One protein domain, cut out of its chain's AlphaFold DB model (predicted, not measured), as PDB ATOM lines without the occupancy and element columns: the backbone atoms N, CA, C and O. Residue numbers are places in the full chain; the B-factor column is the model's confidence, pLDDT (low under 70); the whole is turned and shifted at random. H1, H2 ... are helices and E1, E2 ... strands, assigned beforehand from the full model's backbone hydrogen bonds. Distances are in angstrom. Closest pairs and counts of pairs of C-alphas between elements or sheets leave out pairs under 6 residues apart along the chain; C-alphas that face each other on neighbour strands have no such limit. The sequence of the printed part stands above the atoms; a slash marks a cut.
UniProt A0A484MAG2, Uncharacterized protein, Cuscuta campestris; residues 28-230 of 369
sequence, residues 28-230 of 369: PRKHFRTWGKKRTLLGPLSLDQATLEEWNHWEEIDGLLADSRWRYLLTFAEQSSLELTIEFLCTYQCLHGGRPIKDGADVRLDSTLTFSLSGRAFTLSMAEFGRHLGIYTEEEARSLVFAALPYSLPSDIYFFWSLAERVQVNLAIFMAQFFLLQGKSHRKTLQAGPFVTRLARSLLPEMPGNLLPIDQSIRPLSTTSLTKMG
ATOM      1  N   PRO A  28      60.026 -26.341 119.233       76.50
ATOM      2  CA  PRO A  28      61.240 -26.036 118.463       76.50
ATOM      3  C   PRO A  28      62.501 -26.670 119.059       76.50
ATOM      4  O   PRO A  28      63.352 -27.200 118.343       76.50
ATOM      5  N   ARG A  29      62.608 -26.699 120.394       73.56
ATOM      6  CA  ARG A  29      63.729 -27.341 121.093       73.56
ATOM      7  C   ARG A  29      63.678 -28.869 120.991       73.56
ATOM      8  O   ARG A  29      64.733 -29.504 121.011       73.56
ATOM      9  N   LYS A  30      62.489 -29.474 120.882       73.31
ATOM     10  CA  LYS A  30      62.341 -30.912 120.591       73.31
ATOM     11  C   LYS A  30      62.775 -31.222 119.159       73.31
ATOM     12  O   LYS A  30      63.592 -32.120 118.984       73.31
ATOM     13  N   HIS A  31      62.312 -30.448 118.173       73.75
ATOM     14  CA  HIS A  31      62.720 -30.586 116.768       73.75
ATOM     15  C   HIS A  31      64.238 -30.483 116.613       73.75
ATOM     16  O   HIS A  31      64.866 -31.364 116.027       73.75
ATOM     17  N   PHE A  32      64.851 -29.498 117.270       74.12
ATOM     18  CA  PHE A  32      66.302 -29.365 117.302       74.12
ATOM     19  C   PHE A  32      67.014 -30.596 117.872       74.12
ATOM     20  O   PHE A  32      67.997 -31.055 117.297       74.12
ATOM     21  N   ARG A  33      66.534 -31.176 118.981       70.19
ATOM     22  CA  ARG A  33      67.130 -32.404 119.548       70.19
ATOM     23  C   ARG A  33      66.997 -33.599 118.603       70.19
ATOM     24  O   ARG A  33      67.923 -34.405 118.529       70.19
ATOM     25  N   THR A  34      65.878 -33.701 117.888       68.12
ATOM     26  CA  THR A  34      65.656 -34.728 116.863       68.12
ATOM     27  C   THR A  34      66.644 -34.577 115.702       68.12
ATOM     28  O   THR A  34      67.171 -35.577 115.218       68.12
ATOM     29  N   TRP A  35      66.964 -33.346 115.299       66.50
ATOM     30  CA  TRP A  35      67.900 -33.061 114.204       66.50
ATOM     31  C   TRP A  35      69.377 -33.046 114.595       66.50
ATOM     32  O   TRP A  35      70.234 -33.408 113.793       66.50
ATOM     33  N   GLY A  36      69.698 -32.673 115.834       56.84
ATOM     34  CA  GLY A  36      71.044 -32.303 116.280       56.84
ATOM     35  C   GLY A  36      72.127 -33.386 116.192       56.84
ATOM     36  O   GLY A  36      73.278 -33.091 116.517       56.84
ATOM     37  N   LYS A  37      71.785 -34.605 115.751       55.81
ATOM     38  CA  LYS A  37      72.684 -35.762 115.616       55.81
ATOM     39  C   LYS A  37      73.274 -35.963 114.212       55.81
ATOM     40  O   LYS A  37      74.210 -36.744 114.093       55.81
ATOM     41  N   LYS A  38      72.757 -35.319 113.158       56.81
ATOM     42  CA  LYS A  38      73.265 -35.460 111.775       56.81
ATOM     43  C   LYS A  38      73.192 -34.091 111.096       56.81
ATOM     44  O   LYS A  38      72.119 -33.663 110.688       56.81
ATOM     45  N   ARG A  39      74.308 -33.357 111.133       61.47
ATOM     46  CA  ARG A  39      74.381 -31.916 110.846       61.47
ATOM     47  C   ARG A  39      75.062 -31.671 109.503       61.47
ATOM     48  O   ARG A  39      76.276 -31.492 109.467       61.47
ATOM     49  N   THR A  40      74.287 -31.612 108.426       64.44
ATOM     50  CA  THR A  40      74.832 -31.237 107.119       64.44
ATOM     51  C   THR A  40      73.874 -30.307 106.395       64.44
ATOM     52  O   THR A  40      72.713 -30.647 106.148       64.44
ATOM     53  N   LEU A  41      74.362 -29.116 106.059       63.44
ATOM     54  CA  LEU A  41      73.679 -28.235 105.126       63.44
ATOM     55  C   LEU A  41      74.033 -28.675 103.712       63.44
ATOM     56  O   LEU A  41      75.195 -28.923 103.413       63.44
ATOM     57  N   LEU A  42      73.028 -28.763 102.859       67.81
ATOM     58  CA  LEU A  42      73.201 -28.786 101.423       67.81
ATOM     59  C   LEU A  42      72.621 -27.501 100.851       67.81
ATOM     60  O   LEU A  42      71.667 -26.918 101.369       67.81
ATOM     61  N   GLY A  43      73.194 -27.075  99.744       64.25
ATOM     62  CA  GLY A  43      72.598 -26.006  98.982       64.25
ATOM     63  C   GLY A  43      71.293 -26.374  98.289       64.25
ATOM     64  O   GLY A  43      70.932 -27.558  98.226       64.25
ATOM     65  N   PRO A  44      70.605 -25.374  97.712       67.75
ATOM     66  CA  PRO A  44      69.618 -25.608  96.691       67.75
ATOM     67  C   PRO A  44      70.314 -26.282  95.517       67.75
ATOM     68  O   PRO A  44      71.527 -26.155  95.310       67.75
ATOM     69  N   LEU A  45      69.509 -27.009  94.759       70.00
ATOM     70  CA  LEU A  45      69.958 -27.589  93.512       70.00
ATOM     71  C   LEU A  45      70.131 -26.461  92.497       70.00
ATOM     72  O   LEU A  45      69.143 -25.820  92.139       70.00
ATOM     73  N   SER A  46      71.365 -26.228  92.053       69.62
ATOM     74  CA  SER A  46      71.644 -25.301  90.961       69.62
ATOM     75  C   SER A  46      71.798 -26.040  89.639       69.62
ATOM     76  O   SER A  46      72.364 -27.131  89.597       69.62
ATOM     77  N   LEU A  47      71.337 -25.457  88.539       70.00
ATOM     78  CA  LEU A  47      71.707 -25.952  87.213       70.00
ATOM     79  C   LEU A  47      73.198 -25.705  86.984       70.00
ATOM     80  O   LEU A  47      73.667 -24.574  87.111       70.00
ATOM     81  N   ASP A  48      73.941 -26.772  86.685       73.19
ATOM     82  CA  ASP A  48      75.351 -26.660  86.332       73.19
ATOM     83  C   ASP A  48      75.485 -26.266  84.865       73.19
ATOM     84  O   ASP A  48      75.376 -27.107  83.971       73.19
ATOM     85  N   GLN A  49      75.697 -24.977  84.627       73.56
ATOM     86  CA  GLN A  49      75.824 -24.439  83.282       73.56
ATOM     87  C   GLN A  49      76.956 -25.125  82.506       73.56
ATOM     88  O   GLN A  49      76.733 -25.521  81.369       73.56
ATOM     89  N   ALA A  50      78.123 -25.351  83.120       75.94
ATOM     90  CA  ALA A  50      79.278 -25.918  82.422       75.94
ATOM     91  C   ALA A  50      79.006 -27.346  81.914       75.94
ATOM     92  O   ALA A  50      79.282 -27.662  80.759       75.94
ATOM     93  N   THR A  51      78.392 -28.188  82.751       71.69
ATOM     94  CA  THR A  51      77.998 -29.551  82.356       71.69
ATOM     95  C   THR A  51      76.897 -29.540  81.288       71.69
ATOM     96  O   THR A  51      76.904 -30.358  80.370       71.69
ATOM     97  N   LEU A  52      75.936 -28.615  81.374       68.75
ATOM     98  CA  LEU A  52      74.841 -28.515  80.401       68.75
ATOM     99  C   LEU A  52      75.289 -27.938  79.051       68.75
ATOM    100  O   LEU A  52      74.738 -28.320  78.015       68.75
ATOM    101  N   GLU A  53      76.278 -27.046  79.056       77.44
ATOM    102  CA  GLU A  53      76.949 -26.538  77.858       77.44
ATOM    103  C   GLU A  53      77.738 -27.653  77.168       77.44
ATOM    104  O   GLU A  53      77.600 -27.830  75.960       77.44
ATOM    105  N   GLU A  54      78.474 -28.479  77.924       76.19
ATOM    106  CA  GLU A  54      79.175 -29.653  77.380       76.19
ATOM    107  C   GLU A  54      78.212 -30.626  76.676       76.19
ATOM    108  O   GLU A  54      78.563 -31.270  75.685       76.19
ATOM    109  N   TRP A  55      76.974 -30.723  77.164       72.38
ATOM    110  CA  TRP A  55      75.951 -31.599  76.594       72.38
ATOM    111  C   TRP A  55      75.082 -30.941  75.514       72.38
ATOM    112  O   TRP A  55      74.174 -31.595  75.008       72.38
ATOM    113  N   ASN A  56      75.350 -29.684  75.133       71.44
ATOM    114  CA  ASN A  56      74.537 -28.889  74.199       71.44
ATOM    115  C   ASN A  56      73.052 -28.755  74.599       71.44
ATOM    116  O   ASN A  56      72.190 -28.574  73.743       71.44
ATOM    117  N   HIS A  57      72.740 -28.838  75.895       71.88
ATOM    118  CA  HIS A  57      71.374 -28.689  76.413       71.88
ATOM    119  C   HIS A  57      71.146 -27.340  77.099       71.88
ATOM    120  O   HIS A  57      70.004 -26.990  77.401       71.88
ATOM    121  N   TRP A  58      72.213 -26.572  77.346       77.06
ATOM    122  CA  TRP A  58      72.102 -25.288  78.030       77.06
ATOM    123  C   TRP A  58      71.201 -24.297  77.291       77.06
ATOM    124  O   TRP A  58      70.323 -23.738  77.929       77.06
ATOM    125  N   GLU A  59      71.338 -24.117  75.972       74.75
ATOM    126  CA  GLU A  59      70.495 -23.167  75.220       74.75
ATOM    127  C   GLU A  59      69.001 -23.528  75.268       74.75
ATOM    128  O   GLU A  59      68.147 -22.652  75.400       74.75
ATOM    129  N   GLU A  60      68.672 -24.821  75.212       71.19
ATOM    130  CA  GLU A  60      67.293 -25.312  75.304       71.19
ATOM    131  C   GLU A  60      66.704 -25.060  76.700       71.19
ATOM    132  O   GLU A  60      65.595 -24.542  76.836       71.19
ATOM    133  N   ILE A  61      67.470 -25.367  77.750       71.00
ATOM    134  CA  ILE A  61      67.068 -25.130  79.141       71.00
ATOM    135  C   ILE A  61      66.989 -23.635  79.439       71.00
ATOM    136  O   ILE A  61      66.041 -23.193  80.085       71.00
ATOM    137  N   ASP A  62      67.948 -22.845  78.965       75.56
ATOM    138  CA  ASP A  62      67.957 -21.394  79.113       75.56
ATOM    139  C   ASP A  62      66.724 -20.786  78.440       75.56
ATOM    140  O   ASP A  62      66.054 -19.965  79.058       75.56
ATOM    141  N   GLY A  63      66.336 -21.279  77.258       73.62
ATOM    142  CA  GLY A  63      65.104 -20.897  76.568       73.62
ATOM    143  C   GLY A  63      63.814 -21.308  77.293       73.62
ATOM    144  O   GLY A  63      62.838 -20.560  77.262       73.62
ATOM    145  N   LEU A  64      63.791 -22.459  77.974       68.38
ATOM    146  CA  LEU A  64      62.668 -22.868  78.838       68.38
ATOM    147  C   LEU A  64      62.584 -22.028  80.118       68.38
ATOM    148  O   LEU A  64      61.501 -21.818  80.668       68.38
ATOM    149  N   LEU A  65      63.732 -21.564  80.612       72.06
ATOM    150  CA  LEU A  65      63.819 -20.750  81.816       72.06
ATOM    151  C   LEU A  65      63.662 -19.258  81.546       72.06
ATOM    152  O   LEU A  65      63.316 -18.537  82.487       72.06
ATOM    153  N   ALA A  66      63.926 -18.805  80.322       66.38
ATOM    154  CA  ALA A  66      63.719 -17.441  79.869       66.38
ATOM    155  C   ALA A  66      62.254 -17.073  80.134       66.38
ATOM    156  O   ALA A  66      61.336 -17.753  79.689       66.38
ATOM    157  N   ASP A  67      62.046 -16.050  80.960       66.81
ATOM    158  CA  ASP A  67      60.738 -15.573  81.436       66.81
ATOM    159  C   ASP A  67      60.022 -16.449  82.486       66.81
ATOM    160  O   ASP A  67      58.914 -16.127  82.931       66.81
ATOM    161  N   SER A  68      60.660 -17.518  82.970       72.94
ATOM    162  CA  SER A  68      60.140 -18.324  84.078       72.94
ATOM    163  C   SER A  68      60.642 -17.813  85.433       72.94
ATOM    164  O   SER A  68      61.821 -17.501  85.622       72.94
ATOM    165  N   ARG A  69      59.771 -17.836  86.450       76.75
ATOM    166  CA  ARG A  69      60.217 -17.591  87.832       76.75
ATOM    167  C   ARG A  69      61.058 -18.746  88.394       76.75
ATOM    168  O   ARG A  69      61.775 -18.569  89.375       76.75
ATOM    169  N   TRP A  70      61.009 -19.913  87.750       74.69
ATOM    170  CA  TRP A  70      61.847 -21.066  88.074       74.69
ATOM    171  C   TRP A  70      63.330 -20.791  87.862       74.69
ATOM    172  O   TRP A  70      64.137 -21.320  88.626       74.69
ATOM    173  N   ARG A  71      63.686 -19.918  86.906       77.62
ATOM    174  CA  ARG A  71      65.066 -19.458  86.718       77.62
ATOM    175  C   ARG A  71      65.660 -18.986  88.040       77.62
ATOM    176  O   ARG A  71      66.697 -19.487  88.446       77.62
ATOM    177  N   TYR A  72      64.941 -18.133  88.771       76.56
ATOM    178  CA  TYR A  72      65.403 -17.616  90.060       76.56
ATOM    179  C   TYR A  72      65.665 -18.706  91.096       76.56
ATOM    180  O   TYR A  72      66.617 -18.570  91.851       76.56
ATOM    181  N   LEU A  73      64.846 -19.764  91.148       74.94
ATOM    182  CA  LEU A  73      65.017 -20.854  92.115       74.94
ATOM    183  C   LEU A  73      66.153 -21.814  91.732       74.94
ATOM    184  O   LEU A  73      66.859 -22.289  92.617       74.94
ATOM    185  N   LEU A  74      66.324 -22.102  90.439       71.56
ATOM    186  CA  LEU A  74      67.276 -23.100  89.930       71.56
ATOM    187  C   LEU A  74      68.660 -22.535  89.626       71.56
ATOM    188  O   LEU A  74      69.621 -23.287  89.528       71.56
ATOM    189  N   THR A  75      68.784 -21.225  89.447       71.19
ATOM    190  CA  THR A  75      70.082 -20.545  89.349       71.19
ATOM    191  C   THR A  75      70.400 -19.799  90.643       71.19
ATOM    192  O   THR A  75      71.268 -18.928  90.665       71.19
ATOM    193  N   PHE A  76      69.662 -20.094  91.719       74.38
ATOM    194  CA  PHE A  76      69.798 -19.409  92.992       74.38
ATOM    195  C   PHE A  76      71.162 -19.697  93.618       74.38
ATOM    196  O   PHE A  76      71.492 -20.852  93.896       74.38
ATOM    197  N   ALA A  77      71.922 -18.640  93.895       75.81
ATOM    198  CA  ALA A  77      73.241 -18.745  94.491       75.81
ATOM    199  C   ALA A  77      73.393 -17.778  95.664       75.81
ATOM    200  O   ALA A  77      73.457 -16.566  95.478       75.81
ATOM    201  N   GLU A  78      73.448 -18.313  96.883       80.31
ATOM    202  CA  GLU A  78      73.567 -17.506  98.094       80.31
ATOM    203  C   GLU A  78      74.401 -18.245  99.138       80.31
ATOM    204  O   GLU A  78      74.279 -19.461  99.293       80.31
ATOM    205  N   GLN A  79      75.240 -17.513  99.873       85.69
ATOM    206  CA  GLN A  79      75.929 -18.074 101.034       85.69
ATOM    207  C   GLN A  79      74.912 -18.537 102.078       85.69
ATOM    208  O   GLN A  79      73.865 -17.912 102.246       85.69
ATOM    209  N   SER A  80      75.230 -19.605 102.804       84.12
ATOM    210  CA  SER A  80      74.314 -20.188 103.779       84.12
ATOM    211  C   SER A  80      74.764 -20.027 105.220       84.12
ATOM    212  O   SER A  80      75.935 -20.203 105.529       84.12
ATOM    213  N   SER A  81      73.821 -19.842 106.141       82.81
ATOM    214  CA  SER A  81      74.061 -20.019 107.576       82.81
ATOM    215  C   SER A  81      73.329 -21.244 108.108       82.81
ATOM    216  O   SER A  81      72.096 -21.287 108.113       82.81
ATOM    217  N   LEU A  82      74.071 -22.229 108.615       78.62
ATOM    218  CA  LEU A  82      73.480 -23.407 109.252       78.62
ATOM    219  C   LEU A  82      72.653 -23.023 110.490       78.62
ATOM    220  O   LEU A  82      71.561 -23.551 110.683       78.62
ATOM    221  N   GLU A  83      73.137 -22.074 111.291       79.00
ATOM    222  CA  GLU A  83      72.457 -21.607 112.506       79.00
ATOM    223  C   GLU A  83      71.091 -20.995 112.190       79.00
ATOM    224  O   GLU A  83      70.080 -21.427 112.748       79.00
ATOM    225  N   LEU A  84      71.050 -20.053 111.239       84.25
ATOM    226  CA  LEU A  84      69.797 -19.430 110.808       84.25
ATOM    227  C   LEU A  84      68.846 -20.453 110.196       84.25
ATOM    228  O   LEU A  84      67.650 -20.418 110.466       84.25
ATOM    229  N   THR A  85      69.374 -21.384 109.400       85.69
ATOM    230  CA  THR A  85      68.565 -22.413 108.737       85.69
ATOM    231  C   THR A  85      67.887 -23.327 109.744       85.69
ATOM    232  O   THR A  85      66.695 -23.596 109.630       85.69
ATOM    233  N   ILE A  86      68.630 -23.797 110.748       81.44
ATOM    234  CA  ILE A  86      68.068 -24.664 111.781       81.44
ATOM    235  C   ILE A  86      67.052 -23.888 112.621       81.44
ATOM    236  O   ILE A  86      65.983 -24.426 112.905       81.44
ATOM    237  N   GLU A  87      67.358 -22.647 113.017       86.06
ATOM    238  CA  GLU A  87      66.433 -21.827 113.807       86.06
ATOM    239  C   GLU A  87      65.119 -21.621 113.057       86.06
ATOM    240  O   GLU A  87      64.048 -21.914 113.598       86.06
ATOM    241  N   PHE A  88      65.223 -21.206 111.794       89.50
ATOM    242  CA  PHE A  88      64.097 -21.032 110.896       89.50
ATOM    243  C   PHE A  88      63.268 -22.308 110.826       89.50
ATOM    244  O   PHE A  88      62.109 -22.297 111.219       89.50
ATOM    245  N   LEU A  89      63.857 -23.433 110.415       87.25
ATOM    246  CA  LEU A  89      63.109 -24.672 110.209       87.25
ATOM    247  C   LEU A  89      62.512 -25.237 111.512       87.25
ATOM    248  O   LEU A  89      61.435 -25.827 111.477       87.25
ATOM    249  N   CYS A  90      63.166 -25.051 112.666       83.12
ATOM    250  CA  CYS A  90      62.632 -25.496 113.960       83.12
ATOM    251  C   CYS A  90      61.418 -24.674 114.411       83.12
ATOM    252  O   CYS A  90      60.578 -25.179 115.158       83.12
ATOM    253  N   THR A  91      61.365 -23.400 114.024       88.81
ATOM    254  CA  THR A  91      60.334 -22.444 114.452       88.81
ATOM    255  C   THR A  91      59.293 -22.165 113.374       88.81
ATOM    256  O   THR A  91      58.264 -21.564 113.677       88.81
ATOM    257  N   TYR A  92      59.539 -22.620 112.147       91.00
ATOM    258  CA  TYR A  92      58.677 -22.428 110.997       91.00
ATOM    259  C   TYR A  92      57.333 -23.127 111.181       91.00
ATOM    260  O   TYR A  92      57.250 -24.331 111.432       91.00
ATOM    261  N   GLN A  93      56.268 -22.355 111.016       89.75
ATOM    262  CA  GLN A  93      54.897 -22.829 110.976       89.75
ATOM    263  C   GLN A  93      54.158 -22.087 109.871       89.75
ATOM    264  O   GLN A  93      54.304 -20.876 109.703       89.75
ATOM    265  N   CYS A  94      53.337 -22.827 109.139       91.06
ATOM    266  CA  CYS A  94      52.357 -22.260 108.230       91.06
ATOM    267  C   CYS A  94      50.997 -22.314 108.926       91.06
ATOM    268  O   CYS A  94      50.616 -23.365 109.443       91.06
ATOM    269  N   LEU A  95      50.282 -21.197 108.973       90.38
ATOM    270  CA  LEU A  95      48.992 -21.061 109.632       90.38
ATOM    271  C   LEU A  95      47.913 -20.739 108.599       90.38
ATOM    272  O   LEU A  95      48.103 -19.876 107.749       90.38
ATOM    273  N   HIS A  96      46.751 -21.370 108.716       88.75
ATOM    274  CA  HIS A  96      45.552 -20.993 107.969       88.75
ATOM    275  C   HIS A  96      44.389 -20.849 108.951       88.75
ATOM    276  O   HIS A  96      44.170 -21.715 109.801       88.75
ATOM    277  N   GLY A  97      43.707 -19.699 108.925       82.00
ATOM    278  CA  GLY A  97      42.683 -19.364 109.923       82.00
ATOM    279  C   GLY A  97      43.192 -19.408 111.375       82.00
ATOM    280  O   GLY A  97      42.449 -19.780 112.280       82.00
ATOM    281  N   GLY A  98      44.480 -19.113 111.596       78.75
ATOM    282  CA  GLY A  98      45.128 -19.162 112.914       78.75
ATOM    283  C   GLY A  98      45.487 -20.566 113.416       78.75
ATOM    284  O   GLY A  98      45.961 -20.701 114.543       78.75
ATOM    285  N   ARG A  99      45.284 -21.619 112.612       85.62
ATOM    286  CA  ARG A  99      45.638 -22.999 112.974       85.62
ATOM    287  C   ARG A  99      46.871 -23.483 112.210       85.62
ATOM    288  O   ARG A  99      46.957 -23.220 111.013       85.62
ATOM    289  N   PRO A 100      47.782 -24.234 112.860       85.31
ATOM    290  CA  PRO A 100      48.932 -24.821 112.186       85.31
ATOM    291  C   PRO A 100      48.512 -25.825 111.120       85.31
ATOM    292  O   PRO A 100      47.812 -26.801 111.407       85.31
ATOM    293  N   ILE A 101      48.989 -25.594 109.904       85.25
ATOM    294  CA  ILE A 101      48.857 -26.507 108.783       85.25
ATOM    295  C   ILE A 101      49.866 -27.637 108.959       85.25
ATOM    296  O   ILE A 101      51.056 -27.414 109.202       85.25
ATOM    297  N   LYS A 102      49.374 -28.870 108.830       77.31
ATOM    298  CA  LYS A 102      50.226 -30.054 108.824       77.31
ATOM    299  C   LYS A 102      50.522 -30.484 107.398       77.31
ATOM    300  O   LYS A 102      51.688 -30.713 107.124       77.31
ATOM    301  N   ASP A 103      49.565 -30.610 106.495       78.44
ATOM    302  CA  ASP A 103      49.879 -31.060 105.135       78.44
ATOM    303  C   ASP A 103      50.361 -29.903 104.247       78.44
ATOM    304  O   ASP A 103      49.809 -28.810 104.293       78.44
ATOM    305  N   GLY A 104      51.377 -30.135 103.413       72.12
ATOM    306  CA  GLY A 104      51.772 -29.161 102.395       72.12
ATOM    307  C   GLY A 104      50.634 -28.878 101.408       72.12
ATOM    308  O   GLY A 104      50.467 -27.739 100.978       72.12
ATOM    309  N   ALA A 105      49.798 -29.877 101.112       74.00
ATOM    310  CA  ALA A 105      48.647 -29.718 100.222       74.00
ATOM    311  C   ALA A 105      47.617 -28.684 100.726       74.00
ATOM    312  O   ALA A 105      46.908 -28.085  99.919       74.00
ATOM    313  N   ASP A 106      47.580 -28.433 102.036       80.94
ATOM    314  CA  ASP A 106      46.646 -27.500 102.673       80.94
ATOM    315  C   ASP A 106      47.170 -26.054 102.709       80.94
ATOM    316  O   ASP A 106      46.492 -25.165 103.228       80.94
ATOM    317  N   VAL A 107      48.379 -25.790 102.200       83.06
ATOM    318  CA  VAL A 107      48.932 -24.430 102.135       83.06
ATOM    319  C   VAL A 107      48.193 -23.629 101.067       83.06
ATOM    320  O   VAL A 107      48.111 -24.025  99.905       83.06
ATOM    321  N   ARG A 108      47.670 -22.469 101.464       83.81
ATOM    322  CA  ARG A 108      46.856 -21.584 100.620       83.81
ATOM    323  C   ARG A 108      47.448 -20.184 100.560       83.81
ATOM    324  O   ARG A 108      48.273 -19.809 101.390       83.81
ATOM    325  N   LEU A 109      46.979 -19.387  99.606       85.62
ATOM    326  CA  LEU A 109      47.421 -18.003  99.419       85.62
ATOM    327  C   LEU A 109      47.172 -17.113 100.650       85.62
ATOM    328  O   LEU A 109      47.993 -16.260 100.968       85.62
ATOM    329  N   ASP A 110      46.058 -17.330 101.349       87.19
ATOM    330  CA  ASP A 110      45.670 -16.612 102.568       87.19
ATOM    331  C   ASP A 110      46.329 -17.171 103.841       87.19
ATOM    332  O   ASP A 110      46.017 -16.741 104.952       87.19
ATOM    333  N   SER A 111      47.241 -18.137 103.693       90.50
ATOM    334  CA  SER A 111      48.018 -18.656 104.812       90.50
ATOM    335  C   SER A 111      49.093 -17.658 105.234       90.50
ATOM    336  O   SER A 111      49.665 -16.932 104.417       90.50
ATOM    337  N   THR A 112      49.398 -17.655 106.526       93.19
ATOM    338  CA  THR A 112      50.462 -16.844 107.112       93.19
ATOM    339  C   THR A 112      51.606 -17.728 107.581       93.19
ATOM    340  O   THR A 112      51.413 -18.845 108.057       93.19
ATOM    341  N   LEU A 113      52.826 -17.235 107.422       93.94
ATOM    342  CA  LEU A 113      54.048 -17.927 107.795       93.94
ATOM    343  C   LEU A 113      54.605 -17.290 109.055       93.94
ATOM    344  O   LEU A 113      54.809 -16.080 109.096       93.94
ATOM    345  N   THR A 114      54.885 -18.102 110.067       93.25
ATOM    346  CA  THR A 114      55.501 -17.653 111.316       93.25
ATOM    347  C   THR A 114      56.790 -18.413 111.561       93.25
ATOM    348  O   THR A 114      56.802 -19.637 111.451       93.25
ATOM    349  N   PHE A 115      57.867 -17.714 111.894       92.75
ATOM    350  CA  PHE A 115      59.181 -18.310 112.146       92.75
ATOM    351  C   PHE A 115      60.060 -17.350 112.952       92.75
ATOM    352  O   PHE A 115      59.701 -16.193 113.157       92.75
ATOM    353  N   SER A 116      61.222 -17.822 113.397       89.62
ATOM    354  CA  SER A 116      62.248 -17.017 114.057       89.62
ATOM    355  C   SER A 116      63.538 -17.001 113.243       89.62
ATOM    356  O   SER A 116      63.939 -18.021 112.684       89.62
ATOM    357  N   LEU A 117      64.183 -15.837 113.192       88.19
ATOM    358  CA  LEU A 117      65.530 -15.658 112.651       88.19
ATOM    359  C   LEU A 117      66.347 -14.787 113.603       88.19
ATOM    360  O   LEU A 117      65.928 -13.680 113.951       88.19
ATOM    361  N   SER A 118      67.533 -15.257 113.995       84.69
ATOM    362  CA  SER A 118      68.420 -14.555 114.934       84.69
ATOM    363  C   SER A 118      67.741 -14.202 116.271       84.69
ATOM    364  O   SER A 118      68.044 -13.181 116.892       84.69
ATOM    365  N   GLY A 119      66.802 -15.035 116.725       81.50
ATOM    366  CA  GLY A 119      66.008 -14.841 117.940       81.50
ATOM    367  C   GLY A 119      64.864 -13.830 117.822       81.50
ATOM    368  O   GLY A 119      64.271 -13.476 118.842       81.50
ATOM    369  N   ARG A 120      64.550 -13.336 116.617       85.62
ATOM    370  CA  ARG A 120      63.407 -12.445 116.365       85.62
ATOM    371  C   ARG A 120      62.304 -13.209 115.648       85.62
ATOM    372  O   ARG A 120      62.557 -13.831 114.622       85.62
ATOM    373  N   ALA A 121      61.085 -13.126 116.175       90.00
ATOM    374  CA  ALA A 121      59.912 -13.724 115.553       90.00
ATOM    375  C   ALA A 121      59.385 -12.843 114.413       90.00
ATOM    376  O   ALA A 121      59.261 -11.628 114.560       90.00
ATOM    377  N   PHE A 122      59.029 -13.481 113.305       92.69
ATOM    378  CA  PHE A 122      58.443 -12.863 112.125       92.69
ATOM    379  C   PHE A 122      57.106 -13.521 111.800       92.69
ATOM    380  O   PHE A 122      56.888 -14.706 112.061       92.69
ATOM    381  N   THR A 123      56.203 -12.734 111.226       94.69
ATOM    382  CA  THR A 123      54.943 -13.205 110.651       94.69
ATOM    383  C   THR A 123      54.780 -12.540 109.299       94.69
ATOM    384  O   THR A 123      54.793 -11.315 109.232       94.69
ATOM    385  N   LEU A 124      54.671 -13.339 108.242       94.50
ATOM    386  CA  LEU A 124      54.568 -12.868 106.864       94.50
ATOM    387  C   LEU A 124      53.343 -13.478 106.185       94.50
ATOM    388  O   LEU A 124      53.022 -14.649 106.390       94.50
ATOM    389  N   SER A 125      52.685 -12.702 105.335       93.38
ATOM    390  CA  SER A 125      51.778 -13.224 104.314       93.38
ATOM    391  C   SER A 125      52.552 -13.962 103.215       93.38
ATOM    392  O   SER A 125      53.762 -13.779 103.043       93.38
ATOM    393  N   MET A 126      51.848 -14.768 102.418       91.38
ATOM    394  CA  MET A 126      52.451 -15.474 101.283       91.38
ATOM    395  C   MET A 126      53.085 -14.518 100.255       91.38
ATOM    396  O   MET A 126      54.142 -14.808  99.694       91.38
ATOM    397  N   ALA A 127      52.465 -13.354 100.043       91.44
ATOM    398  CA  ALA A 127      52.964 -12.309  99.151       91.44
ATOM    399  C   ALA A 127      54.268 -11.685  99.677       91.44
ATOM    400  O   ALA A 127      55.269 -11.626  98.960       91.44
ATOM    401  N   GLU A 128      54.290 -11.278 100.952       93.75
ATOM    402  CA  GLU A 128      55.489 -10.717 101.588       93.75
ATOM    403  C   GLU A 128      56.638 -11.720 101.588       93.75
ATOM    404  O   GLU A 128      57.780 -11.358 101.314       93.75
ATOM    405  N   PHE A 129      56.333 -12.988 101.847       93.75
ATOM    406  CA  PHE A 129      57.307 -14.064 101.818       93.75
ATOM    407  C   PHE A 129      57.941 -14.254 100.435       93.75
ATOM    408  O   PHE A 129      59.167 -14.256 100.321       93.75
ATOM    409  N   GLY A 130      57.124 -14.349  99.381       90.75
ATOM    410  CA  GLY A 130      57.615 -14.459  98.005       90.75
ATOM    411  C   GLY A 130      58.499 -13.277  97.599       90.75
ATOM    412  O   GLY A 130      59.519 -13.459  96.929       90.75
ATOM    413  N   ARG A 131      58.154 -12.076  98.070       92.56
ATOM    414  CA  ARG A 131      58.940 -10.861  97.856       92.56
ATOM    415  C   ARG A 131      60.265 -10.866  98.617       92.56
ATOM    416  O   ARG A 131      61.300 -10.560  98.036       92.56
ATOM    417  N   HIS A 132      60.267 -11.245  99.894       92.00
ATOM    418  CA  HIS A 132      61.496 -11.311 100.693       92.00
ATOM    419  C   HIS A 132      62.465 -12.402 100.216       92.00
ATOM    420  O   HIS A 132      63.680 -12.253 100.351       92.00
ATOM    421  N   LEU A 133      61.947 -13.469  99.602       88.75
ATOM    422  CA  LEU A 133      62.767 -14.446  98.882       88.75
ATOM    423  C   LEU A 133      63.327 -13.903  97.556       88.75
ATOM    424  O   LEU A 133      64.261 -14.485  97.011       88.75
ATOM    425  N   GLY A 134      62.806 -12.781  97.053       87.38
ATOM    426  CA  GLY A 134      63.207 -12.175  95.784       87.38
ATOM    427  C   GLY A 134      62.606 -12.852  94.552       87.38
ATOM    428  O   GLY A 134      63.121 -12.659  93.459       87.38
ATOM    429  N   ILE A 135      61.547 -13.651  94.722       86.56
ATOM    430  CA  ILE A 135      60.866 -14.354  93.622       86.56
ATOM    431  C   ILE A 135      59.866 -13.426  92.915       86.56
ATOM    432  O   ILE A 135      59.607 -13.585  91.724       86.56
ATOM    433  N   TYR A 136      59.304 -12.473  93.659       89.00
ATOM    434  CA  TYR A 136      58.331 -11.498  93.172       89.00
ATOM    435  C   TYR A 136      58.763 -10.082  93.549       89.00
ATOM    436  O   TYR A 136      59.280  -9.849  94.643       89.00
ATOM    437  N   THR A 137      58.503  -9.129  92.661       88.75
ATOM    438  CA  THR A 137      58.560  -7.695  92.974       88.75
ATOM    439  C   THR A 137      57.380  -7.270  93.855       88.75
ATOM    440  O   THR A 137      56.417  -8.018  94.045       88.75
ATOM    441  N   GLU A 138      57.440  -6.061  94.419       87.50
ATOM    442  CA  GLU A 138      56.343  -5.511  95.226       87.50
ATOM    443  C   GLU A 138      55.060  -5.362  94.391       87.50
ATOM    444  O   GLU A 138      53.964  -5.680  94.854       87.50
ATOM    445  N   GLU A 139      55.200  -4.914  93.144       87.25
ATOM    446  CA  GLU A 139      54.105  -4.730  92.197       87.25
ATOM    447  C   GLU A 139      53.464  -6.070  91.823       87.25
ATOM    448  O   GLU A 139      52.237  -6.201  91.831       87.25
ATOM    449  N   GLU A 140      54.279  -7.090  91.547       86.56
ATOM    450  CA  GLU A 140      53.787  -8.432  91.231       86.56
ATOM    451  C   GLU A 140      53.088  -9.084  92.419       86.56
ATOM    452  O   GLU A 140      52.018  -9.660  92.250       86.56
ATOM    453  N   ALA A 141      53.651  -8.978  93.624       86.31
ATOM    454  CA  ALA A 141      53.082  -9.592  94.822       86.31
ATOM    455  C   ALA A 141      51.706  -9.002  95.195       86.31
ATOM    456  O   ALA A 141      50.890  -9.677  95.822       86.31
ATOM    457  N   ARG A 142      51.430  -7.756  94.784       85.38
ATOM    458  CA  ARG A 142      50.129  -7.079  94.951       85.38
ATOM    459  C   ARG A 142      49.169  -7.295  93.780       85.38
ATOM    460  O   ARG A 142      48.013  -6.880  93.849       85.38
ATOM    461  N   SER A 143      49.636  -7.907  92.697       87.25
ATOM    462  CA  SER A 143      48.855  -8.109  91.483       87.25
ATOM    463  C   SER A 143      47.774  -9.174  91.666       87.25
ATOM    464  O   SER A 143      47.989 -10.213  92.292       87.25
ATOM    465  N   LEU A 144      46.631  -8.980  91.001       81.00
ATOM    466  CA  LEU A 144      45.615 -10.027  90.853       81.00
ATOM    467  C   LEU A 144      46.163 -11.261  90.122       81.00
ATOM    468  O   LEU A 144      45.677 -12.364  90.349       81.00
ATOM    469  N   VAL A 145      47.203 -11.092  89.297       80.00
ATOM    470  CA  VAL A 145      47.894 -12.201  88.628       80.00
ATOM    471  C   VAL A 145      48.513 -13.136  89.660       80.00
ATOM    472  O   VAL A 145      48.314 -14.338  89.558       80.00
ATOM    473  N   PHE A 146      49.183 -12.603  90.690       82.75
ATOM    474  CA  PHE A 146      49.763 -13.411  91.769       82.75
ATOM    475  C   PHE A 146      48.692 -14.203  92.524       82.75
ATOM    476  O   PHE A 146      48.883 -15.386  92.812       82.75
ATOM    477  N   ALA A 147      47.547 -13.571  92.793       80.88
ATOM    478  CA  ALA A 147      46.429 -14.219  93.470       80.88
ATOM    479  C   ALA A 147      45.747 -15.305  92.620       80.88
ATOM    480  O   ALA A 147      45.202 -16.259  93.172       80.88
ATOM    481  N   ALA A 148      45.795 -15.172  91.295       79.38
ATOM    482  CA  ALA A 148      45.226 -16.123  90.348       79.38
ATOM    483  C   ALA A 148      46.175 -17.281  89.985       79.38
ATOM    484  O   ALA A 148      45.754 -18.202  89.284       79.38
ATOM    485  N   LEU A 149      47.440 -17.258  90.433       80.44
ATOM    486  CA  LEU A 149      48.393 -18.321  90.115       80.44
ATOM    487  C   LEU A 149      47.961 -19.664  90.738       80.44
ATOM    488  O   LEU A 149      47.632 -19.714  91.928       80.44
ATOM    489  N   PRO A 150      48.025 -20.775  89.981       73.62
ATOM    490  CA  PRO A 150      47.742 -22.106  90.499       73.62
ATOM    491  C   PRO A 150      48.730 -22.493  91.611       73.62
ATOM    492  O   PRO A 150      49.926 -22.198  91.537       73.62
ATOM    493  N   TYR A 151      48.209 -23.154  92.650       69.12
ATOM    494  CA  TYR A 151      48.933 -23.413  93.901       69.12
ATOM    495  C   TYR A 151      48.889 -24.866  94.406       69.12
ATOM    496  O   TYR A 151      49.636 -25.215  95.319       69.12
ATOM    497  N   SER A 152      48.044 -25.734  93.839       58.53
ATOM    498  CA  SER A 152      48.026 -27.159  94.185       58.53
ATOM    499  C   SER A 152      49.055 -27.919  93.349       58.53
ATOM    500  O   SER A 152      48.961 -27.916  92.122       58.53
ATOM    501  N   LEU A 153      49.994 -28.600  94.007       53.03
ATOM    502  CA  LEU A 153      50.984 -29.472  93.372       53.03
ATOM    503  C   LEU A 153      50.683 -30.940  93.696       53.03
ATOM    504  O   LEU A 153      51.066 -31.424  94.762       53.03
ATOM    505  N   PRO A 154      50.020 -31.685  92.800       44.06
ATOM    506  CA  PRO A 154      50.007 -33.133  92.866       44.06
ATOM    507  C   PRO A 154      51.218 -33.670  92.094       44.06
ATOM    508  O   PRO A 154      51.170 -33.754  90.877       44.06
ATOM    509  N   SER A 155      52.274 -34.089  92.801       51.19
ATOM    510  CA  SER A 155      53.479 -34.789  92.294       51.19
ATOM    511  C   SER A 155      54.589 -33.952  91.626       51.19
ATOM    512  O   SER A 155      54.353 -32.894  91.043       51.19
ATOM    513  N   ASP A 156      55.816 -34.498  91.685       46.06
ATOM    514  CA  ASP A 156      57.089 -33.977  91.139       46.06
ATOM    515  C   ASP A 156      57.054 -33.650  89.626       46.06
ATOM    516  O   ASP A 156      57.983 -33.054  89.079       46.06
ATOM    517  N   ILE A 157      55.969 -34.019  88.941       44.25
ATOM    518  CA  ILE A 157      55.771 -33.896  87.495       44.25
ATOM    519  C   ILE A 157      55.329 -32.472  87.100       44.25
ATOM    520  O   ILE A 157      55.586 -32.042  85.976       44.25
ATOM    521  N   TYR A 158      54.745 -31.686  88.018       52.00
ATOM    522  CA  TYR A 158      54.270 -30.330  87.693       52.00
ATOM    523  C   TYR A 158      55.379 -29.294  87.513       52.00
ATOM    524  O   TYR A 158      55.160 -28.313  86.814       52.00
ATOM    525  N   PHE A 159      56.574 -29.500  88.075       55.78
ATOM    526  CA  PHE A 159      57.729 -28.641  87.787       55.78
ATOM    527  C   PHE A 159      58.070 -28.685  86.291       55.78
ATOM    528  O   PHE A 159      58.096 -27.647  85.629       55.78
ATOM    529  N   PHE A 160      58.205 -29.893  85.735       54.44
ATOM    530  CA  PHE A 160      58.470 -30.098  84.310       54.44
ATOM    531  C   PHE A 160      57.293 -29.689  83.438       54.44
ATOM    532  O   PHE A 160      57.501 -29.037  82.423       54.44
ATOM    533  N   TRP A 161      56.066 -29.993  83.858       56.00
ATOM    534  CA  TRP A 161      54.870 -29.578  83.129       56.00
ATOM    535  C   TRP A 161      54.711 -28.051  83.095       56.00
ATOM    536  O   TRP A 161      54.423 -27.488  82.048       56.00
ATOM    537  N   SER A 162      54.986 -27.353  84.202       61.38
ATOM    538  CA  SER A 162      54.936 -25.885  84.264       61.38
ATOM    539  C   SER A 162      55.983 -25.220  83.365       61.38
ATOM    540  O   SER A 162      55.702 -24.191  82.753       61.38
ATOM    541  N   LEU A 163      57.171 -25.823  83.249       62.66
ATOM    542  CA  LEU A 163      58.227 -25.368  82.345       62.66
ATOM    543  C   LEU A 163      57.890 -25.678  80.880       62.66
ATOM    544  O   LEU A 163      58.014 -24.799  80.033       62.66
ATOM    545  N   ALA A 164      57.418 -26.893  80.589       56.44
ATOM    546  CA  ALA A 164      57.081 -27.340  79.239       56.44
ATOM    547  C   ALA A 164      55.865 -26.597  78.655       56.44
ATOM    548  O   ALA A 164      55.918 -26.125  77.523       56.44
ATOM    549  N   GLU A 165      54.800 -26.428  79.441       59.59
ATOM    550  CA  GLU A 165      53.561 -25.749  79.029       59.59
ATOM    551  C   GLU A 165      53.593 -24.232  79.277       59.59
ATOM    552  O   GLU A 165      52.617 -23.529  79.016       59.59
ATOM    553  N   ARG A 166      54.702 -23.702  79.818       63.47
ATOM    554  CA  ARG A 166      54.870 -22.285  80.199       63.47
ATOM    555  C   ARG A 166      53.792 -21.768  81.165       63.47
ATOM    556  O   ARG A 166      53.494 -20.573  81.210       63.47
ATOM    557  N   VAL A 167      53.213 -22.659  81.966       65.62
ATOM    558  CA  VAL A 167      52.211 -22.313  82.979       65.62
ATOM    559  C   VAL A 167      52.924 -21.841  84.241       65.62
ATOM    560  O   VAL A 167      53.662 -22.592  84.872       65.62
ATOM    561  N   GLN A 168      52.691 -20.597  84.657       69.69
ATOM    562  CA  GLN A 168      53.269 -20.083  85.899       69.69
ATOM    563  C   GLN A 168      52.534 -20.655  87.116       69.69
ATOM    564  O   GLN A 168      51.312 -20.572  87.200       69.69
ATOM    565  N   VAL A 169      53.280 -21.186  88.084       76.44
ATOM    566  CA  VAL A 169      52.755 -21.618  89.391       76.44
ATOM    567  C   VAL A 169      53.140 -20.627  90.483       76.44
ATOM    568  O   VAL A 169      54.137 -19.907  90.364       76.44
ATOM    569  N   ASN A 170      52.372 -20.592  91.575       85.19
ATOM    570  CA  ASN A 170      52.709 -19.737  92.706       85.19
ATOM    571  C   ASN A 170      53.917 -20.299  93.476       85.19
ATOM    572  O   ASN A 170      53.791 -21.096  94.406       85.19
ATOM    573  N   LEU A 171      55.111 -19.838  93.100       84.56
ATOM    574  CA  LEU A 171      56.363 -20.267  93.723       84.56
ATOM    575  C   LEU A 171      56.497 -19.897  95.204       84.56
ATOM    576  O   LEU A 171      57.245 -20.560  95.913       84.56
ATOM    577  N   ALA A 172      55.776 -18.886  95.703       88.44
ATOM    578  CA  ALA A 172      55.803 -18.583  97.132       88.44
ATOM    579  C   ALA A 172      55.142 -19.720  97.924       88.44
ATOM    580  O   ALA A 172      55.698 -20.184  98.919       88.44
ATOM    581  N   ILE A 173      54.017 -20.236  97.420       87.00
ATOM    582  CA  ILE A 173      53.317 -21.381  98.012       87.00
ATOM    583  C   ILE A 173      54.169 -22.646  97.901       87.00
ATOM    584  O   ILE A 173      54.333 -23.349  98.898       87.00
ATOM    585  N   PHE A 174      54.789 -22.892  96.743       84.50
ATOM    586  CA  PHE A 174      55.736 -24.001  96.582       84.50
ATOM    587  C   PHE A 174      56.865 -23.949  97.618       84.50
ATOM    588  O   PHE A 174      57.137 -24.939  98.295       84.50
ATOM    589  N   MET A 175      57.496 -22.784  97.798       86.62
ATOM    590  CA  MET A 175      58.566 -22.617  98.782       86.62
ATOM    591  C   MET A 175      58.057 -22.799 100.214       86.62
ATOM    592  O   MET A 175      58.726 -23.428 101.033       86.62
ATOM    593  N   ALA A 176      56.852 -22.317 100.521       88.75
ATOM    594  CA  ALA A 176      56.243 -22.510 101.831       88.75
ATOM    595  C   ALA A 176      55.984 -23.998 102.140       88.75
ATOM    596  O   ALA A 176      56.250 -24.457 103.258       88.75
ATOM    597  N   GLN A 177      55.520 -24.763 101.148       85.25
ATOM    598  CA  GLN A 177      55.357 -26.218 101.229       85.25
ATOM    599  C   GLN A 177      56.707 -26.926 101.376       85.25
ATOM    600  O   GLN A 177      56.858 -27.802 102.230       85.25
ATOM    601  N   PHE A 178      57.704 -26.514 100.590       82.75
ATOM    602  CA  PHE A 178      59.062 -27.042 100.658       82.75
ATOM    603  C   PHE A 178      59.644 -26.897 102.067       82.75
ATOM    604  O   PHE A 178      60.110 -27.886 102.634       82.75
ATOM    605  N   PHE A 179      59.556 -25.719 102.692       86.19
ATOM    606  CA  PHE A 179      60.054 -25.533 104.060       86.19
ATOM    607  C   PHE A 179      59.273 -26.331 105.099       86.19
ATOM    608  O   PHE A 179      59.880 -26.862 106.029       86.19
ATOM    609  N   LEU A 180      57.958 -26.492 104.921       83.94
ATOM    610  CA  LEU A 180      57.152 -27.343 105.795       83.94
ATOM    611  C   LEU A 180      57.613 -28.810 105.729       83.94
ATOM    612  O   LEU A 180      57.678 -29.488 106.754       83.94
ATOM    613  N   LEU A 181      57.975 -29.297 104.537       79.31
ATOM    614  CA  LEU A 181      58.510 -30.645 104.332       79.31
ATOM    615  C   LEU A 181      59.931 -30.796 104.891       79.31
ATOM    616  O   LEU A 181      60.215 -31.788 105.566       79.31
ATOM    617  N   GLN A 182      60.811 -29.814 104.669       77.25
ATOM    618  CA  GLN A 182      62.162 -29.801 105.248       77.25
ATOM    619  C   GLN A 182      62.101 -29.798 106.783       77.25
ATOM    620  O   GLN A 182      62.811 -30.565 107.428       77.25
ATOM    621  N   GLY A 183      61.174 -29.025 107.360       71.25
ATOM    622  CA  GLY A 183      60.922 -28.942 108.801       71.25
ATOM    623  C   GLY A 183      60.384 -30.228 109.445       71.25
ATOM    624  O   GLY A 183      60.394 -30.370 110.665       71.25
ATOM    625  N   LYS A 184      59.946 -31.201 108.643       70.19
ATOM    626  CA  LYS A 184      59.495 -32.518 109.119       70.19
ATOM    627  C   LYS A 184      60.466 -33.641 108.808       70.19
ATOM    628  O   LYS A 184      60.342 -34.734 109.358       70.19
ATOM    629  N   SER A 185      61.384 -33.413 107.877       62.47
ATOM    630  CA  SER A 185      62.232 -34.468 107.358       62.47
ATOM    631  C   SER A 185      63.252 -34.909 108.406       62.47
ATOM    632  O   SER A 185      63.941 -34.093 109.012       62.47
ATOM    633  N   HIS A 186      63.400 -36.223 108.587       55.62
ATOM    634  CA  HIS A 186      64.522 -36.823 109.324       55.62
ATOM    635  C   HIS A 186      65.760 -37.016 108.433       55.62
ATOM    636  O   HIS A 186      66.669 -37.780 108.778       55.62
ATOM    637  N   ARG A 187      65.777 -36.391 107.248       55.91
ATOM    638  CA  ARG A 187      66.896 -36.484 106.313       55.91
ATOM    639  C   ARG A 187      68.162 -35.933 106.960       55.91
ATOM    640  O   ARG A 187      68.128 -35.013 107.769       55.91
ATOM    641  N   LYS A 188      69.293 -36.533 106.586       56.81
ATOM    642  CA  LYS A 188      70.622 -36.148 107.083       56.81
ATOM    643  C   LYS A 188      71.088 -34.793 106.525       56.81
ATOM    644  O   LYS A 188      72.098 -34.281 106.988       56.81
ATOM    645  N   THR A 189      70.380 -34.250 105.533       62.50
ATOM    646  CA  THR A 189      70.797 -33.103 104.727       62.50
ATOM    647  C   THR A 189      69.699 -32.041 104.650       62.50
ATOM    648  O   THR A 189      68.533 -32.356 104.414       62.50
ATOM    649  N   LEU A 190      70.078 -30.777 104.861       64.88
ATOM    650  CA  LEU A 190      69.181 -29.615 104.880       64.88
ATOM    651  C   LEU A 190      69.356 -28.790 103.603       64.88
ATOM    652  O   LEU A 190      70.408 -28.201 103.446       64.88
ATOM    653  N   GLN A 191      68.356 -28.686 102.722       73.38
ATOM    654  CA  GLN A 191      68.488 -27.975 101.426       73.38
ATOM    655  C   GLN A 191      68.018 -26.505 101.445       73.38
ATOM    656  O   GLN A 191      67.910 -25.849 100.413       73.38
ATOM    657  N   ALA A 192      67.682 -25.983 102.625       80.19
ATOM    658  CA  ALA A 192      67.013 -24.693 102.795       80.19
ATOM    659  C   ALA A 192      67.965 -23.487 102.931       80.19
ATOM    660  O   ALA A 192      67.506 -22.345 102.905       80.19
ATOM    661  N   GLY A 193      69.269 -23.719 103.117       84.62
ATOM    662  CA  GLY A 193      70.179 -22.726 103.695       84.62
ATOM    663  C   GLY A 193      70.291 -21.390 102.961       84.62
ATOM    664  O   GLY A 193      70.118 -20.335 103.587       84.62
ATOM    665  N   PRO A 194      70.509 -21.404 101.642       85.88
ATOM    666  CA  PRO A 194      70.574 -20.190 100.829       85.88
ATOM    667  C   PRO A 194      69.290 -19.374 100.861       85.88
ATOM    668  O   PRO A 194      69.336 -18.157 101.034       85.88
ATOM    669  N   PHE A 195      68.133 -20.031 100.772       87.81
ATOM    670  CA  PHE A 195      66.845 -19.343 100.804       87.81
ATOM    671  C   PHE A 195      66.583 -18.686 102.161       87.81
ATOM    672  O   PHE A 195      66.109 -17.553 102.221       87.81
ATOM    673  N   VAL A 196      66.933 -19.369 103.256       89.12
ATOM    674  CA  VAL A 196      66.807 -18.805 104.606       89.12
ATOM    675  C   VAL A 196      67.755 -17.624 104.788       89.12
ATOM    676  O   VAL A 196      67.379 -16.618 105.382       89.12
ATOM    677  N   THR A 197      68.968 -17.705 104.245       88.56
ATOM    678  CA  THR A 197      69.942 -16.611 104.347       88.56
ATOM    679  C   THR A 197      69.506 -15.395 103.533       88.56
ATOM    680  O   THR A 197      69.645 -14.265 103.997       88.56
ATOM    681  N   ARG A 198      68.901 -15.608 102.361       88.88
ATOM    682  CA  ARG A 198      68.275 -14.546 101.564       88.88
ATOM    683  C   ARG A 198      67.129 -13.872 102.301       88.88
ATOM    684  O   ARG A 198      67.096 -12.647 102.391       88.88
ATOM    685  N   LEU A 199      66.232 -14.683 102.858       91.12
ATOM    686  CA  LEU A 199      65.111 -14.223 103.667       91.12
ATOM    687  C   LEU A 199      65.609 -13.397 104.860       91.12
ATOM    688  O   LEU A 199      65.132 -12.288 105.087       91.12
ATOM    689  N   ALA A 200      66.627 -13.893 105.563       89.38
ATOM    690  CA  ALA A 200      67.268 -13.192 106.665       89.38
ATOM    691  C   ALA A 200      67.878 -11.859 106.215       89.38
ATOM    692  O   ALA A 200      67.619 -10.847 106.853       89.38
ATOM    693  N   ARG A 201      68.592 -11.816 105.082       88.56
ATOM    694  CA  ARG A 201      69.147 -10.565 104.533       88.56
ATOM    695  C   ARG A 201      68.092  -9.531 104.181       88.56
ATOM    696  O   ARG A 201      68.350  -8.339 104.286       88.56
ATOM    697  N   SER A 202      66.919  -9.981 103.753       90.88
ATOM    698  CA  SER A 202      65.810  -9.086 103.438       90.88
ATOM    699  C   SER A 202      65.093  -8.564 104.693       90.88
ATOM    700  O   SER A 202      64.550  -7.463 104.672       90.88
ATOM    701  N   LEU A 203      65.090  -9.336 105.785       89.75
ATOM    702  CA  LEU A 203      64.353  -9.030 107.018       89.75
ATOM    703  C   LEU A 203      65.210  -8.412 108.134       89.75
ATOM    704  O   LEU A 203      64.673  -7.758 109.030       89.75
ATOM    705  N   LEU A 204      66.524  -8.634 108.121       85.94
ATOM    706  CA  LEU A 204      67.452  -8.229 109.174       85.94
ATOM    707  C   LEU A 204      68.463  -7.203 108.635       85.94
ATOM    708  O   LEU A 204      69.229  -7.526 107.728       85.94
ATOM    709  N   PRO A 205      68.533  -5.994 109.226       71.25
ATOM    710  CA  PRO A 205      69.543  -4.989 108.873       71.25
ATOM    711  C   PRO A 205      70.977  -5.394 109.247       71.25
ATOM    712  O   PRO A 205      71.929  -4.960 108.610       71.25
ATOM    713  N   GLU A 206      71.132  -6.227 110.281       69.81
ATOM    714  CA  GLU A 206      72.415  -6.730 110.775       69.81
ATOM    715  C   GLU A 206      72.433  -8.252 110.628       69.81
ATOM    716  O   GLU A 206      71.772  -8.975 111.376       69.81
ATOM    717  N   MET A 207      73.157  -8.738 109.623       69.12
ATOM    718  CA  MET A 207      73.292 -10.167 109.357       69.12
ATOM    719  C   MET A 207      74.493 -10.765 110.092       69.12
ATOM    720  O   MET A 207      75.550 -10.134 110.141       69.12
ATOM    721  N   PRO A 208      74.382 -12.002 110.604       63.78
ATOM    722  CA  PRO A 208      75.532 -12.708 111.151       63.78
ATOM    723  C   PRO A 208      76.571 -12.986 110.053       63.78
ATOM    724  O   PRO A 208      76.230 -13.421 108.953       63.78
ATOM    725  N   GLY A 209      77.847 -12.733 110.361       62.12
ATOM    726  CA  GLY A 209      78.970 -12.880 109.422       62.12
ATOM    727  C   GLY A 209      79.464 -14.320 109.225       62.12
ATOM    728  O   GLY A 209      80.304 -14.574 108.370       62.12
ATOM    729  N   ASN A 210      78.949 -15.273 109.999       71.94
ATOM    730  CA  ASN A 210      79.295 -16.695 109.981       71.94
ATOM    731  C   ASN A 210      78.519 -17.451 108.885       71.94
ATOM    732  O   ASN A 210      77.795 -18.413 109.149       71.94
ATOM    733  N   LEU A 211      78.659 -16.976 107.645       81.19
ATOM    734  CA  LEU A 211      78.122 -17.620 106.451       81.19
ATOM    735  C   LEU A 211      79.145 -18.596 105.860       81.19
ATOM    736  O   LEU A 211      80.349 -18.341 105.865       81.19
ATOM    737  N   LEU A 212      78.656 -19.714 105.339       76.81
ATOM    738  CA  LEU A 212      79.460 -20.669 104.596       76.81
ATOM    739  C   LEU A 212      79.851 -20.089 103.231       76.81
ATOM    740  O   LEU A 212      79.056 -19.357 102.626       76.81
ATOM    741  N   PRO A 213      81.039 -20.442 102.714       78.12
ATOM    742  CA  PRO A 213      81.414 -20.165 101.334       78.12
ATOM    743  C   PRO A 213      80.338 -20.618 100.330       78.12
ATOM    744  O   PRO A 213      79.563 -21.544 100.595       78.12
ATOM    745  N   ILE A 214      80.252 -19.934  99.184       74.88
ATOM    746  CA  ILE A 214      79.195 -20.152  98.175       74.88
ATOM    747  C   ILE A 214      79.266 -21.572  97.594       74.88
ATOM    748  O   ILE A 214      78.242 -22.235  97.461       74.88
ATOM    749  N   ASP A 215      80.475 -22.051  97.327       69.56
ATOM    750  CA  ASP A 215      80.813 -23.406  96.876       69.56
ATOM    751  C   ASP A 215      80.327 -24.499  97.839       69.56
ATOM    752  O   ASP A 215      79.945 -25.582  97.414       69.56
ATOM    753  N   GLN A 216      80.262 -24.192  99.134       67.19
ATOM    754  CA  GLN A 216      79.756 -25.100 100.172       67.19
ATOM    755  C   GLN A 216      78.247 -24.946 100.403       67.19
ATOM    756  O   GLN A 216      77.626 -25.735 101.114       67.19
ATOM    757  N   SER A 217      77.660 -23.896  99.830       68.38
ATOM    758  CA  SER A 217      76.277 -23.480 100.035       68.38
ATOM    759  C   SER A 217      75.361 -23.868  98.887       68.38
ATOM    760  O   SER A 217      74.163 -23.676  99.023       68.38
ATOM    761  N   ILE A 218      75.877 -24.368  97.764       68.38
ATOM    762  CA  ILE A 218      75.109 -24.686  96.553       68.38
ATOM    763  C   ILE A 218      75.516 -26.075  96.082       68.38
ATOM    764  O   ILE A 218      76.701 -26.398  96.075       68.38
ATOM    765  N   ARG A 219      74.543 -26.901  95.679       70.62
ATOM    766  CA  ARG A 219      74.840 -28.196  95.071       70.62
ATOM    767  C   ARG A 219      74.420 -28.181  93.601       70.62
ATOM    768  O   ARG A 219      73.221 -28.079  93.340       70.62
ATOM    769  N   PRO A 220      75.351 -28.366  92.653       67.31
ATOM    770  CA  PRO A 220      74.987 -28.528  91.257       67.31
ATOM    771  C   PRO A 220      74.098 -29.761  91.051       67.31
ATOM    772  O   PRO A 220      74.217 -30.777  91.749       67.31
ATOM    773  N   LEU A 221      73.179 -29.679  90.094       66.06
ATOM    774  CA  LEU A 221      72.327 -30.786  89.702       66.06
ATOM    775  C   LEU A 221      73.197 -31.916  89.164       66.06
ATOM    776  O   LEU A 221      73.861 -31.784  88.143       66.06
ATOM    777  N   SER A 222      73.171 -33.049  89.867       63.16
ATOM    778  CA  SER A 222      73.918 -34.227  89.438       63.16
ATOM    779  C   SER A 222      73.455 -34.701  88.061       63.16
ATOM    780  O   SER A 222      72.280 -34.572  87.711       63.16
ATOM    781  N   THR A 223      74.347 -35.356  87.325       59.78
ATOM    782  CA  THR A 223      74.024 -36.026  86.059       59.78
ATOM    783  C   THR A 223      72.857 -37.007  86.207       59.78
ATOM    784  O   THR A 223      71.996 -37.086  85.334       59.78
ATOM    785  N   THR A 224      72.748 -37.693  87.349       58.09
ATOM    786  CA  THR A 224      71.610 -38.556  87.708       58.09
ATOM    787  C   THR A 224      70.311 -37.772  87.868       58.09
ATOM    788  O   THR A 224      69.265 -38.236  87.415       58.09
ATOM    789  N   SER A 225      70.361 -36.595  88.501       58.97
ATOM    790  CA  SER A 225      69.217 -35.685  88.591       58.97
ATOM    791  C   SER A 225      68.820 -35.238  87.191       58.97
ATOM    792  O   SER A 225      67.700 -35.511  86.788       58.97
ATOM    793  N   LEU A 226      69.754 -34.700  86.405       60.25
ATOM    794  CA  LEU A 226      69.515 -34.284  85.020       60.25
ATOM    795  C   LEU A 226      68.960 -35.433  84.159       60.25
ATOM    796  O   LEU A 226      68.037 -35.237  83.378       60.25
ATOM    797  N   THR A 227      69.422 -36.667  84.363       56.59
ATOM    798  CA  THR A 227      68.899 -37.843  83.651       56.59
ATOM    799  C   THR A 227      67.475 -38.203  84.074       56.59
ATOM    800  O   THR A 227      66.635 -38.503  83.232       56.59
ATOM    801  N   LYS A 228      67.168 -38.167  85.378       51.44
ATOM    802  CA  LYS A 228      65.793 -38.360  85.879       51.44
ATOM    803  C   LYS A 228      64.848 -37.270  85.383       51.44
ATOM    804  O   LYS A 228      63.669 -37.531  85.195       51.44
ATOM    805  N   MET A 229      65.387 -36.077  85.173       50.38
ATOM    806  CA  MET A 229      64.689 -34.931  84.606       50.38
ATOM    807  C   MET A 229      64.537 -35.026  83.078       50.38
ATOM    808  O   MET A 229      63.965 -34.127  82.478       50.38
ATOM    809  N   GLY A 230      65.051 -36.085  82.438       53.28
ATOM    810  CA  GLY A 230      65.005 -36.266  80.983       53.28
ATOM    811  C   GLY A 230      65.981 -35.381  80.201       53.28
ATOM    812  O   GLY A 230      66.032 -35.471  78.981       53.28
TER     813      GLY A 230
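This is residues 28 to 230 of the 369 residues of an uncharacterized protein of Cuscuta campestris (UniProt A0A484MAG2). A small three-stranded sheet, E1, E2 and E3, with H5, H6, H10 and H11 packed about it makes the better formed end of this domain. The short helices H2, H3, H4, H9 and H13 are loosely grouped at the other end, with few contacts. The printed part has 203 residues, with thirteen named helices and three named strands in the order H1 to H5, E1 to E3, H6 to H13; the class is mostly helix, and the sheet, E1 E2 E3, is antiparallel. The whole is compact, with a radius of gyration of the C-alphas of 16.9 A and spans of 48 by 39 by 32 A.

Start with the sheet: E1 is residues 93 to 96, E2 112 to 117 over 16.1 A, and E3 120 to 125 over 16.8 A. Find C-alpha 112, where E2 begins, at (50.462, -16.844, 107.112). Before the sheet come H1, residues 28 to 35, H2, 49 to 54, H3, 58 to 65, H4, 70 to 74, and H5, 82 to 91, 14.2 A long. After it come H6, 126 to 132, H7, 138 to 141, H8, 144 to 148, and H9, 157 to 164. Find C-alpha 171 at (56.363, -20.267, 93.723); from there H10 runs 16.0 A to residue 182. H11, 193 to 203, is 15.3 A long; H12 is 214 to 217, and H13, 223 to 228, ends at C-alpha 228, (65.793, -38.360, 85.879).

The strands form a meander, each the antiparallel neighbour of the one before; look for N 93 and O 114 at 2.8 A between E1 and E2, and N 122 and O 115 at 2.8 A between E2 and E3. H6, H10 and H11 on one face of the sheet E1 E2 E3 make two layers, that is, helices on one face of a sheet; H6 lies over E3 at a height over the sheet of 6.5 A and stands up from the sheet, its line rising 48 degrees. H5 only grazes the sheet. H6 touches H10, whose residues 171 to 173 alone meet it, at Gly 130 and Ala 172, the closest C-alphas, 4.6 A. H5 touches H11 at Thr 85 and Gly 193, 5.3 A between closest C-alphas, about perpendicular at 78 degrees. H1 touches H5, its closest C-alphas being Pro 28 and Cys 90, 4.7 A. H7 touches H6, with Ala 127 and Ala 141 closest at 5.1 A between C-alphas; H8, H12 and H13 touch no helix. H3 only just touches H9, with 3 pairs of C-alphas within 8 A, the closest being Leu 64 and Leu 163, 6.2 A. H2 and H3 touch only at the corner, and only just, with 3 pairs. H4 is close to H3 but not clearly touching. Every O i to N i+4 pair is within hydrogen-bond range in H1 to H6, H8 to H11 and H13; H7 and H12 are too short for one.

The C-alphas of Glu 54 and Gly 98 are farthest apart, 50.3 A. The printed part has no cut; the links H1 to H2 and E1 to E2 are long. Mean pLDDT of the printed part is 76.1, and 59 residues are under 70, among them 34 to 44, 151 to 168 and 220 to 230.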